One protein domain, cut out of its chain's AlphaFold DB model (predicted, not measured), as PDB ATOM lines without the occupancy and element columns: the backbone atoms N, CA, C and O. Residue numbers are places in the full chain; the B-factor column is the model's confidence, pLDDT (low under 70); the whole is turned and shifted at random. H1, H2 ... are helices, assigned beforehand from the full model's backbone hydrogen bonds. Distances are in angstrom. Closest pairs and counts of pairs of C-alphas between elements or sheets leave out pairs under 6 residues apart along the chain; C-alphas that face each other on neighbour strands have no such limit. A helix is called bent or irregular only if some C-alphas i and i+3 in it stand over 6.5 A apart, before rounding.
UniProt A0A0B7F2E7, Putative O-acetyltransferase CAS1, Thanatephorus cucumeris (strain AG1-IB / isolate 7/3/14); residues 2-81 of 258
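This is residues 2 to 81 of the 258 residues of the protein "Putative O-acetyltransferase CAS1" of Thanatephorus cucumeris (strain AG1-IB / isolate 7/3/14) (UniProt A0A0B7F2E7). One long helix, H2, makes the length of a loose, elongated model, and H4 crosses one side of it, meeting it along residues 28 to 39 of H2. H3 folds back from the last end of H2 and leads into H4, the short H5 comes after H4, and H1 sticks out as a free arm before the first end of H2. The printed part has 80 residues with five named helices, in the order H1, H2, H3, H4, H5, and no named strand; its class is all helix. The whole is loose, with a radius of gyration of the C-alphas of 16.1 A, and spans 47 by 29 by 25 A.

H2, residues 21 to 44, and H4, residues 61 to 72, touch with 22 pairs of C-alphas within 8 A, on residues 28 to 39 of H2 alone. The closest C-alphas of the two are those of Ser 32 and Ala 66, 4.2 A apart. They run opposite ways at a steep tilt of 44 degrees. H3, residues 49 to 59, is close to H2 but not clearly touching; their closest C-alphas, those of Phe 39 and Val 59, are 7.9 A apart. H2 and H3 run opposite ways at a shallow tilt of 10 degrees. H3 and H4 meet only through their link. H5, residues 75 to 79, and H4 only just touch, and only at the corner by their link, with 3 pairs of C-alphas within 8 A; the closest are those of Arg 71 and Leu 77, 5.6 A. H1, residues 2 to 12, is apart from H2, H3, H4 and H5. In H1, H2, H4 and H5 every O i to N i+4 pair is within hydrogen-bond range, and in H3 5 of 7 are.

H2 is 34.7 A long from C-alpha 21 at (-14.320, 56.514, -30.292) to C-alpha 44 at (0.632, 27.704, -42.543). H4 measures 16.8 A, H3 14.4 A, H1 15.3 A and H5 6.1 A between first and last C-alpha. H1 begins with C-alpha 2 at (-26.373, 39.000, -25.746), and H5 ends with C-alpha 79 at (-20.503, 49.546, -50.610). H3 is irregular: C-alphas 54 and 57 are 7.0 A apart.

The two C-alphas farthest apart are those of Glu 12 and Ala 47, 47.7 A. Residues 2 to 15, 17 to 23 and 44 to 51 stand free. The link from H1 to H2 is short, and the other three links are tight. The printed part has no cut. Its mean pLDDT is 83.8, with residues 15 and 47 under 70.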
ATOM      1  N   LEU A   2     -27.481  38.220 -26.339       79.50
ATOM      2  CA  LEU A   2     -26.373  39.000 -25.746       79.50
ATOM      3  C   LEU A   2     -25.940  40.227 -26.575       79.50
ATOM      4  O   LEU A   2     -25.977  41.335 -26.060       79.50
ATOM      5  N   ALA A   3     -25.660  40.066 -27.875       79.44
ATOM      6  CA  ALA A   3     -25.259  41.180 -28.745       79.44
ATOM      7  C   ALA A   3     -26.273  42.347 -28.805       79.44
ATOM      8  O   ALA A   3     -25.869  43.499 -28.946       79.44
ATOM      9  N   ALA A   4     -27.576  42.076 -28.659       79.00
ATOM     10  CA  ALA A   4     -28.604  43.118 -28.615       79.00
ATOM     11  C   ALA A   4     -28.570  43.885 -27.283       79.00
ATOM     12  O   ALA A   4     -28.652  45.109 -27.283       79.00
ATOM     13  N   ILE A   5     -28.371  43.181 -26.163       86.19
ATOM     14  CA  ILE A   5     -28.192  43.788 -24.833       86.19
ATOM     15  C   ILE A   5     -26.926  44.659 -24.824       86.19
ATOM     16  O   ILE A   5     -26.974  45.813 -24.403       86.19
ATOM     17  N   THR A   6     -25.815  44.152 -25.372       82.50
ATOM     18  CA  THR A   6     -24.566  44.910 -25.535       82.50
ATOM     19  C   THR A   6     -24.773  46.166 -26.386       82.50
ATOM     20  O   THR A   6     -24.336  47.244 -25.993       82.50
ATOM     21  N   PHE A   7     -25.482  46.069 -27.516       82.94
ATOM     22  CA  PHE A   7     -25.777  47.220 -28.377       82.94
ATOM     23  C   PHE A   7     -26.644  48.282 -27.681       82.94
ATOM     24  O   PHE A   7     -26.356  49.474 -27.787       82.94
ATOM     25  N   ILE A   8     -27.668  47.862 -26.929       86.12
ATOM     26  CA  ILE A   8     -28.501  48.764 -26.122       86.12
ATOM     27  C   ILE A   8     -27.637  49.488 -25.080       86.12
ATOM     28  O   ILE A   8     -27.682  50.715 -25.013       86.12
ATOM     29  N   LYS A   9     -26.772  48.765 -24.350       85.00
ATOM     30  CA  LYS A   9     -25.885  49.357 -23.336       85.00
ATOM     31  C   LYS A   9     -24.855  50.328 -23.935       85.00
ATOM     32  O   LYS A   9     -24.597  51.377 -23.352       85.00
ATOM     33  N   ILE A  10     -24.307  50.031 -25.117       82.06
ATOM     34  CA  ILE A  10     -23.392  50.931 -25.849       82.06
ATOM     35  C   ILE A  10     -24.086  52.252 -26.216       82.06
ATOM     36  O   ILE A  10     -23.481  53.317 -26.078       82.06
ATOM     37  N   ARG A  11     -25.355  52.199 -26.649       80.19
ATOM     38  CA  ARG A  11     -26.153  53.401 -26.947       80.19
ATOM     39  C   ARG A  11     -26.514  54.191 -25.691       80.19
ATOM     40  O   ARG A  11     -26.435  55.414 -25.713       80.19
ATOM     41  N   GLU A  12     -26.894  53.504 -24.617       83.62
ATOM     42  CA  GLU A  12     -27.239  54.106 -23.323       83.62
ATOM     43  C   GLU A  12     -26.055  54.888 -22.730       83.62
ATOM     44  O   GLU A  12     -26.218  56.026 -22.303       83.62
ATOM     45  N   MET A  13     -24.843  54.326 -22.797       80.56
ATOM     46  CA  MET A  13     -23.616  54.963 -22.298       80.56
ATOM     47  C   MET A  13     -23.015  56.014 -23.250       80.56
ATOM     48  O   MET A  13     -21.896  56.460 -23.009       80.56
ATOM     49  N   ARG A  14     -23.707  56.398 -24.341       77.12
ATOM     50  CA  ARG A  14     -23.237  57.403 -25.325       77.12
ATOM     51  C   ARG A  14     -21.814  57.136 -25.856       77.12
ATOM     52  O   ARG A  14     -21.105  58.051 -26.264       77.12
ATOM     53  N   LEU A  15     -21.394  55.868 -25.888       69.88
ATOM     54  CA  LEU A  15     -19.987  55.484 -26.071       69.88
ATOM     55  C   LEU A  15     -19.420  55.864 -27.455       69.88
ATOM     56  O   LEU A  15     -18.210  55.986 -27.622       69.88
ATOM     57  N   THR A  16     -20.307  56.068 -28.430       71.50
ATOM     58  CA  THR A  16     -20.013  56.525 -29.796       71.50
ATOM     59  C   THR A  16     -19.737  58.022 -29.913       71.50
ATOM     60  O   THR A  16     -19.120  58.435 -30.892       71.50
ATOM     61  N   ASP A  17     -20.175  58.823 -28.939       75.25
ATOM     62  CA  ASP A  17     -20.063  60.289 -28.961       75.25
ATOM     63  C   ASP A  17     -18.794  60.776 -28.229       75.25
ATOM     64  O   ASP A  17     -18.460  61.959 -28.258       75.25
ATOM     65  N   HIS A  18     -18.060  59.867 -27.576       80.00
ATOM     66  CA  HIS A  18     -16.833  60.187 -26.852       80.00
ATOM     67  C   HIS A  18     -15.651  60.423 -27.820       80.00
ATOM     68  O   HIS A  18     -15.460  59.630 -28.747       80.00
ATOM     69  N   PRO A  19     -14.776  61.429 -27.600       81.75
ATOM     70  CA  PRO A  19     -13.676  61.762 -28.519       81.75
ATOM     71  C   PRO A  19     -12.642  60.642 -28.743       81.75
ATOM     72  O   PRO A  19     -11.893  60.686 -29.718       81.75
ATOM     73  N   SER A  20     -12.604  59.612 -27.891       81.75
ATOM     74  CA  SER A  20     -11.759  58.422 -28.091       81.75
ATOM     75  C   SER A  20     -12.365  57.360 -29.023       81.75
ATOM     76  O   SER A  20     -11.638  56.471 -29.469       81.75
ATOM     77  N   TRP A  21     -13.652  57.448 -29.377       83.75
ATOM     78  CA  TRP A  21     -14.320  56.514 -30.292       83.75
ATOM     79  C   TRP A  21     -13.623  56.345 -31.662       83.75
ATOM     80  O   TRP A  21     -13.392  55.200 -32.062       83.75
ATOM     81  N   PRO A  22     -13.197  57.408 -32.384       83.50
ATOM     82  CA  PRO A  22     -12.449  57.241 -33.634       83.50
ATOM     83  C   PRO A  22     -11.088  56.554 -33.440       83.50
ATOM     84  O   PRO A  22     -10.638  55.840 -34.338       83.50
ATOM     85  N   LEU A  23     -10.438  56.719 -32.281       85.50
ATOM     86  CA  LEU A  23      -9.191  56.018 -31.969       85.50
ATOM     87  C   LEU A  23      -9.451  54.529 -31.690       85.50
ATOM     88  O   LEU A  23      -8.740  53.686 -32.232       85.50
ATOM     89  N   ALA A  24     -10.506  54.203 -30.936       85.88
ATOM     90  CA  ALA A  24     -10.941  52.827 -30.683       85.88
ATOM     91  C   ALA A  24     -11.376  52.099 -31.971       85.88
ATOM     92  O   ALA A  24     -11.072  50.924 -32.164       85.88
ATOM     93  N   SER A  25     -12.033  52.802 -32.898       85.50
ATOM     94  CA  SER A  25     -12.369  52.256 -34.216       85.50
ATOM     95  C   SER A  25     -11.110  51.962 -35.045       85.50
ATOM     96  O   SER A  25     -10.982  50.874 -35.604       85.50
ATOM     97  N   ARG A  26     -10.136  52.885 -35.070       87.62
ATOM     98  CA  ARG A  26      -8.850  52.690 -35.762       87.62
ATOM     99  C   ARG A  26      -8.023  51.548 -35.165       87.62
ATOM    100  O   ARG A  26      -7.474  50.752 -35.927       87.62
ATOM    101  N   SER A  27      -7.962  51.421 -33.839       87.69
ATOM    102  CA  SER A  27      -7.250  50.314 -33.189       87.69
ATOM    103  C   SER A  27      -7.935  48.967 -33.437       87.69
ATOM    104  O   SER A  27      -7.244  47.993 -33.725       87.69
ATOM    105  N   ALA A  28      -9.274  48.909 -33.447       88.94
ATOM    106  CA  ALA A  28     -10.020  47.702 -33.807       88.94
ATOM    107  C   ALA A  28      -9.753  47.246 -35.256       88.94
ATOM    108  O   ALA A  28      -9.628  46.047 -35.514       88.94
ATOM    109  N   ILE A  29      -9.603  48.183 -36.202       90.56
ATOM    110  CA  ILE A  29      -9.206  47.876 -37.588       90.56
ATOM    111  C   ILE A  29      -7.787  47.287 -37.622       90.56
ATOM    112  O   ILE A  29      -7.581  46.236 -38.227       90.56
ATOM    113  N   GLY A  30      -6.825  47.910 -36.931       91.19
ATOM    114  CA  GLY A  30      -5.449  47.405 -36.836       91.19
ATOM    115  C   GLY A  30      -5.365  46.008 -36.212       91.19
ATOM    116  O   GLY A  30      -4.738  45.112 -36.776       91.19
ATOM    117  N   ALA A  31      -6.077  45.787 -35.103       92.69
ATOM    118  CA  ALA A  31      -6.184  44.486 -34.443       92.69
ATOM    119  C   ALA A  31      -6.818  43.416 -35.350       92.69
ATOM    120  O   ALA A  31      -6.409  42.259 -35.311       92.69
ATOM    121  N   SER A  32      -7.769  43.798 -36.208       92.25
ATOM    122  CA  SER A  32      -8.396  42.887 -37.174       92.25
ATOM    123  C   SER A  32      -7.430  42.459 -38.281       92.25
ATOM    124  O   SER A  32      -7.358  41.277 -38.611       92.25
ATOM    125  N   VAL A  33      -6.640  43.392 -38.823       92.69
ATOM    126  CA  VAL A  33      -5.589  43.068 -39.804       92.69
ATOM    127  C   VAL A  33      -4.534  42.154 -39.177       92.69
ATOM    128  O   VAL A  33      -4.184  41.134 -39.768       92.69
ATOM    129  N   PHE A  34      -4.084  42.459 -37.956       94.00
ATOM    130  CA  PHE A  34      -3.142  41.607 -37.229       94.00
ATOM    131  C   PHE A  34      -3.719  40.212 -36.940       94.00
ATOM    132  O   PHE A  34      -3.039  39.217 -37.163       94.00
ATOM    133  N   GLY A  35      -4.986  40.120 -36.521       91.44
ATOM    134  CA  GLY A  35      -5.672  38.849 -36.273       91.44
ATOM    135  C   GLY A  35      -5.792  37.966 -37.519       91.44
ATOM    136  O   GLY A  35      -5.619  36.754 -37.420       91.44
ATOM    137  N   LEU A  36      -6.012  38.561 -38.697       91.75
ATOM    138  CA  LEU A  36      -5.990  37.847 -39.980       91.75
ATOM    139  C   LEU A  36      -4.581  37.359 -40.347       91.75
ATOM    140  O   LEU A  36      -4.425  36.199 -40.715       91.75
ATOM    141  N   LEU A  37      -3.550  38.201 -40.209       92.56
ATOM    142  CA  LEU A  37      -2.157  37.806 -40.471       92.56
ATOM    143  C   LEU A  37      -1.688  36.693 -39.521       92.56
ATOM    144  O   LEU A  37      -1.071  35.723 -39.961       92.56
ATOM    145  N   TRP A  38      -2.037  36.798 -38.238       93.00
ATOM    146  CA  TRP A  38      -1.811  35.755 -37.240       93.00
ATOM    147  C   TRP A  38      -2.534  34.454 -37.601       93.00
ATOM    148  O   TRP A  38      -1.941  33.385 -37.496       93.00
ATOM    149  N   PHE A  39      -3.787  34.529 -38.061       89.62
ATOM    150  CA  PHE A  39      -4.549  33.356 -38.486       89.62
ATOM    151  C   PHE A  39      -3.913  32.663 -39.705       89.62
ATOM    152  O   PHE A  39      -3.711  31.453 -39.670       89.62
ATOM    153  N   PHE A  40      -3.487  33.413 -40.728       88.38
ATOM    154  CA  PHE A  40      -2.755  32.841 -41.868       88.38
ATOM    155  C   PHE A  40      -1.434  32.181 -41.446       88.38
ATOM    156  O   PHE A  40      -1.123  31.077 -41.889       88.38
ATOM    157  N   TRP A  41      -0.667  32.811 -40.552       89.69
ATOM    158  CA  TRP A  41       0.539  32.206 -39.977       89.69
ATOM    159  C   TRP A  41       0.223  30.923 -39.185       89.69
ATOM    160  O   TRP A  41       0.924  29.916 -39.299       89.69
ATOM    161  N   PHE A  42      -0.860  30.935 -38.409       86.69
ATOM    162  CA  PHE A  42      -1.350  29.808 -37.615       86.69
ATOM    163  C   PHE A  42      -1.785  28.615 -38.485       86.69
ATOM    164  O   PHE A  42      -1.554  27.469 -38.091       86.69
ATOM    165  N   GLU A  43      -2.392  28.857 -39.649       85.06
ATOM    166  CA  GLU A  43      -2.721  27.809 -40.623       85.06
ATOM    167  C   GLU A  43      -1.457  27.249 -41.290       85.06
ATOM    168  O   GLU A  43      -1.237  26.040 -41.267       85.06
ATOM    169  N   LEU A  44      -0.579  28.115 -41.813       83.31
ATOM    170  CA  LEU A  44       0.632  27.704 -42.543       83.31
ATOM    171  C   LEU A  44       1.652  26.937 -41.684       83.31
ATOM    172  O   LEU A  44       2.429  26.145 -42.211       83.31
ATOM    173  N   THR A  45       1.655  27.151 -40.367       83.12
ATOM    174  CA  THR A  45       2.551  26.454 -39.426       83.12
ATOM    175  C   THR A  45       2.066  25.058 -39.014       83.12
ATOM    176  O   THR A  45       2.788  24.354 -38.307       83.12
ATOM    177  N   ARG A  46       0.870  24.618 -39.437       77.62
ATOM    178  CA  ARG A  46       0.285  23.321 -39.048       77.62
ATOM    179  C   ARG A  46       0.309  22.312 -40.192       77.62
ATOM    180  O   ARG A  46      -0.491  22.388 -41.115       77.62
ATOM    181  N   ALA A  47       1.175  21.307 -40.068       69.44
ATOM    182  CA  ALA A  47       1.202  20.163 -40.983       69.44
ATOM    183  C   ALA A  47       0.093  19.126 -40.696       69.44
ATOM    184  O   ALA A  47      -0.403  18.485 -41.621       69.44
ATOM    185  N   ASP A  48      -0.318  18.963 -39.431       77.19
ATOM    186  CA  ASP A  48      -1.229  17.889 -39.013       77.19
ATOM    187  C   ASP A  48      -2.710  18.290 -38.972       77.19
ATOM    188  O   ASP A  48      -3.161  19.078 -38.131       77.19
ATOM    189  N   LYS A  49      -3.505  17.630 -39.823       74.62
ATOM    190  CA  LYS A  49      -4.966  17.790 -39.928       74.62
ATOM    191  C   LYS A  49      -5.699  17.519 -38.608       74.62
ATOM    192  O   LYS A  49      -6.660  18.216 -38.286       74.62
ATOM    193  N   PHE A  50      -5.266  16.518 -37.841       78.75
ATOM    194  CA  PHE A  50      -5.910  16.155 -36.572       78.75
ATOM    195  C   PHE A  50      -5.694  17.220 -35.491       78.75
ATOM    196  O   PHE A  50      -6.647  17.612 -34.819       78.75
ATOM    197  N   ALA A  51      -4.472  17.751 -35.387       78.81
ATOM    198  CA  ALA A  51      -4.165  18.857 -34.487       78.81
ATOM    199  C   ALA A  51      -4.930  20.130 -34.888       78.81
ATOM    200  O   ALA A  51      -5.504  20.796 -34.029       78.81
ATOM    201  N   TYR A  52      -5.006  20.448 -36.186       81.38
ATOM    202  CA  TYR A  52      -5.805  21.576 -36.671       81.38
ATOM    203  C   TYR A  52      -7.287  21.450 -36.289       81.38
ATOM    204  O   TYR A  52      -7.846  22.376 -35.701       81.38
ATOM    205  N   ASN A  53      -7.908  20.291 -36.535       82.56
ATOM    206  CA  ASN A  53      -9.327  20.064 -36.246       82.56
ATOM    207  C   ASN A  53      -9.689  20.227 -34.759       82.56
ATOM    208  O   ASN A  53     -10.797  20.665 -34.460       82.56
ATOM    209  N   ALA A  54      -8.772  19.917 -33.834       85.81
ATOM    210  CA  ALA A  54      -8.985  20.126 -32.400       85.81
ATOM    211  C   ALA A  54      -8.977  21.618 -32.001       85.81
ATOM    212  O   ALA A  54      -9.744  22.033 -31.136       85.81
ATOM    213  N   TRP A  55      -8.137  22.436 -32.646       83.69
ATOM    214  CA  TRP A  55      -8.011  23.871 -32.347       83.69
ATOM    215  C   TRP A  55      -8.962  24.765 -33.158       83.69
ATOM    216  O   TRP A  55      -9.306  25.863 -32.714       83.69
ATOM    217  N   HIS A  56      -9.423  24.304 -34.324       84.25
ATOM    218  CA  HIS A  56     -10.303  25.050 -35.226       84.25
ATOM    219  C   HIS A  56     -11.570  25.640 -34.560       84.25
ATOM    220  O   HIS A  56     -11.862  26.810 -34.827       84.25
ATOM    221  N   PRO A  57     -12.297  24.946 -33.655       86.88
ATOM    222  CA  PRO A  57     -13.475  25.514 -32.986       86.88
ATOM    223  C   PRO A  57     -13.180  26.786 -32.179       86.88
ATOM    224  O   PRO A  57     -14.026  27.671 -32.097       86.88
ATOM    225  N   TYR A  58     -11.974  26.898 -31.615       86.38
ATOM    226  CA  TYR A  58     -11.564  28.042 -30.798       86.38
ATOM    227  C   TYR A  58     -10.999  29.191 -31.639       86.38
ATOM    228  O   TYR A  58     -11.172  30.359 -31.296       86.38
ATOM    229  N   VAL A  59     -10.318  28.869 -32.741       87.50
ATOM    230  CA  VAL A  59      -9.535  29.847 -33.516       87.50
ATOM    231  C   VAL A  59     -10.301  30.391 -34.732       87.50
ATOM    232  O   VAL A  59     -10.073  31.532 -35.129       87.50
ATOM    233  N   SER A  60     -11.282  29.655 -35.264       87.88
ATOM    234  CA  SER A  60     -12.123  30.076 -36.406       87.88
ATOM    235  C   SER A  60     -12.953  31.347 -36.169       87.88
ATOM    236  O   SER A  60     -13.276  32.057 -37.122       87.88
ATOM    237  N   ALA A  61     -13.256  31.700 -34.916       88.75
ATOM    238  CA  ALA A  61     -13.954  32.946 -34.594       88.75
ATOM    239  C   ALA A  61     -13.115  34.205 -34.904       88.75
ATOM    240  O   ALA A  61     -13.674  35.253 -35.237       88.75
ATOM    241  N   VAL A  62     -11.780  34.109 -34.831       90.12
ATOM    242  CA  VAL A  62     -10.850  35.233 -35.028       90.12
ATOM    243  C   VAL A  62     -10.937  35.830 -36.443       90.12
ATOM    244  O   VAL A  62     -11.242  37.023 -36.541       90.12
ATOM    245  N   PRO A  63     -10.742  35.072 -37.546       89.94
ATOM    246  CA  PRO A  63     -10.831  35.624 -38.900       89.94
ATOM    247  C   PRO A  63     -12.245  36.109 -39.243       89.94
ATOM    248  O   PRO A  63     -12.385  37.106 -39.949       89.94
ATOM    249  N   VAL A  64     -13.297  35.469 -38.713       89.81
ATOM    250  CA  VAL A  64     -14.692  35.888 -38.937       89.81
ATOM    251  C   VAL A  64     -14.952  37.270 -38.330       89.81
ATOM    252  O   VAL A  64     -15.441  38.164 -39.023       89.81
ATOM    253  N   LEU A  65     -14.590  37.479 -37.060       88.88
ATOM    254  CA  LEU A  65     -14.758  38.772 -36.391       88.88
ATOM    255  C   LEU A  65     -13.869  39.855 -37.017       88.88
ATOM    256  O   LEU A  65     -14.350  40.957 -37.291       88.88
ATOM    257  N   ALA A  66     -12.610  39.527 -37.321       90.19
ATOM    258  CA  ALA A  66     -11.688  40.430 -38.002       90.19
ATOM    259  C   ALA A  66     -12.218  40.875 -39.376       90.19
ATOM    260  O   ALA A  66     -12.188  42.063 -39.701       90.19
ATOM    261  N   PHE A  67     -12.769  39.951 -40.171       89.00
ATOM    262  CA  PHE A  67     -13.361  40.272 -41.469       89.00
ATOM    263  C   PHE A  67     -14.607  41.160 -41.342       89.00
ATOM    264  O   PHE A  67     -14.771  42.092 -42.131       89.00
ATOM    265  N   ILE A  68     -15.466  40.934 -40.339       88.44
ATOM    266  CA  ILE A  68     -16.644  41.781 -40.080       88.44
ATOM    267  C   ILE A  68     -16.222  43.224 -39.761       88.44
ATOM    268  O   ILE A  68     -16.767  44.165 -40.347       88.44
ATOM    269  N   VAL A  69     -15.237  43.409 -38.877       87.56
ATOM    270  CA  VAL A  69     -14.714  44.740 -38.520       87.56
ATOM    271  C   VAL A  69     -14.059  45.407 -39.731       87.56
ATOM    272  O   VAL A  69     -14.389  46.551 -40.045       87.56
ATOM    273  N   LEU A  70     -13.204  44.688 -40.463       86.81
ATOM    274  CA  LEU A  70     -12.500  45.217 -41.634       86.81
ATOM    275  C   LEU A  70     -13.463  45.599 -42.773       86.81
ATOM    276  O   LEU A  70     -13.315  46.657 -43.383       86.81
ATOM    277  N   ARG A  71     -14.510  44.800 -43.018       83.62
ATOM    278  CA  ARG A  71     -15.568  45.114 -43.996       83.62
ATOM    279  C   ARG A  71     -16.381  46.351 -43.600       83.62
ATOM    280  O   ARG A  71     -16.864  47.070 -44.474       83.62
ATOM    281  N   ASN A  72     -16.529  46.618 -42.302       83.94
ATOM    282  CA  ASN A  72     -17.241  47.791 -41.794       83.94
ATOM    283  C   ASN A  72     -16.345  49.038 -41.621       83.94
ATOM    284  O   ASN A  72     -16.865  50.119 -41.345       83.94
ATOM    285  N   ALA A  73     -15.027  48.910 -41.803       81.75
ATOM    286  CA  ALA A  73     -14.032  49.949 -41.522       81.75
ATOM    287  C   ALA A  73     -14.173  51.220 -42.375       81.75
ATOM    288  O   ALA A  73     -13.912  52.322 -41.900       81.75
ATOM    289  N   ASN A  74     -14.570  51.078 -43.643       78.75
ATOM    290  CA  ASN A  74     -14.687  52.188 -44.586       78.75
ATOM    291  C   ASN A  74     -15.968  52.052 -45.418       78.75
ATOM    292  O   ASN A  74     -16.332  50.957 -45.845       78.75
ATOM    293  N   THR A  75     -16.623  53.174 -45.715       73.31
ATOM    294  CA  THR A  75     -17.831  53.223 -46.548       73.31
ATOM    295  C   THR A  75     -17.604  52.615 -47.933       73.31
ATOM    296  O   THR A  75     -18.472  51.886 -48.403       73.31
ATOM    297  N   ALA A  76     -16.424  52.800 -48.538       72.50
ATOM    298  CA  ALA A  76     -16.078  52.171 -49.818       72.50
ATOM    299  C   ALA A  76     -15.947  50.633 -49.737       72.50
ATOM    300  O   ALA A  76     -16.323  49.935 -50.675       72.50
ATOM    301  N   LEU A  77     -15.458  50.086 -48.615       70.12
ATOM    302  CA  LEU A  77     -15.402  48.632 -48.390       70.12
ATOM    303  C   LEU A  77     -16.794  48.051 -48.103       70.12
ATOM    304  O   LEU A  77     -17.088  46.923 -48.491       70.12
ATOM    305  N   ARG A  78     -17.667  48.841 -47.467       78.25
ATOM    306  CA  ARG A  78     -19.058  48.471 -47.185       78.25
ATOM    307  C   ARG A  78     -19.928  48.460 -48.449       78.25
ATOM    308  O   ARG A  78     -20.783  47.588 -48.572       78.25
ATOM    309  N   SER A  79     -19.723  49.410 -49.368       76.81
ATOM    310  CA  SER A  79     -20.503  49.546 -50.610       76.81
ATOM    311  C   SER A  79     -19.958  48.739 -51.794       76.81
ATOM    312  O   SER A  79     -20.706  48.442 -52.726       76.81
ATOM    313  N   SER A  80     -18.681  48.349 -51.774       75.44
ATOM    314  CA  SER A  80     -18.086  47.529 -52.831       75.44
ATOM    315  C   SER A  80     -18.466  46.054 -52.678       75.44
ATOM    316  O   SER A  80     -18.153  45.406 -51.681       75.44
ATOM    317  N   SER A  81     -19.115  45.493 -53.700       75.62
ATOM    318  CA  SER A  81     -19.343  44.052 -53.821       75.62
ATOM    319  C   SER A  81     -19.045  43.579 -55.244       75.62
ATOM    320  O   SER A  81     -19.351  44.251 -56.231       75.62
TER     321      SER A  81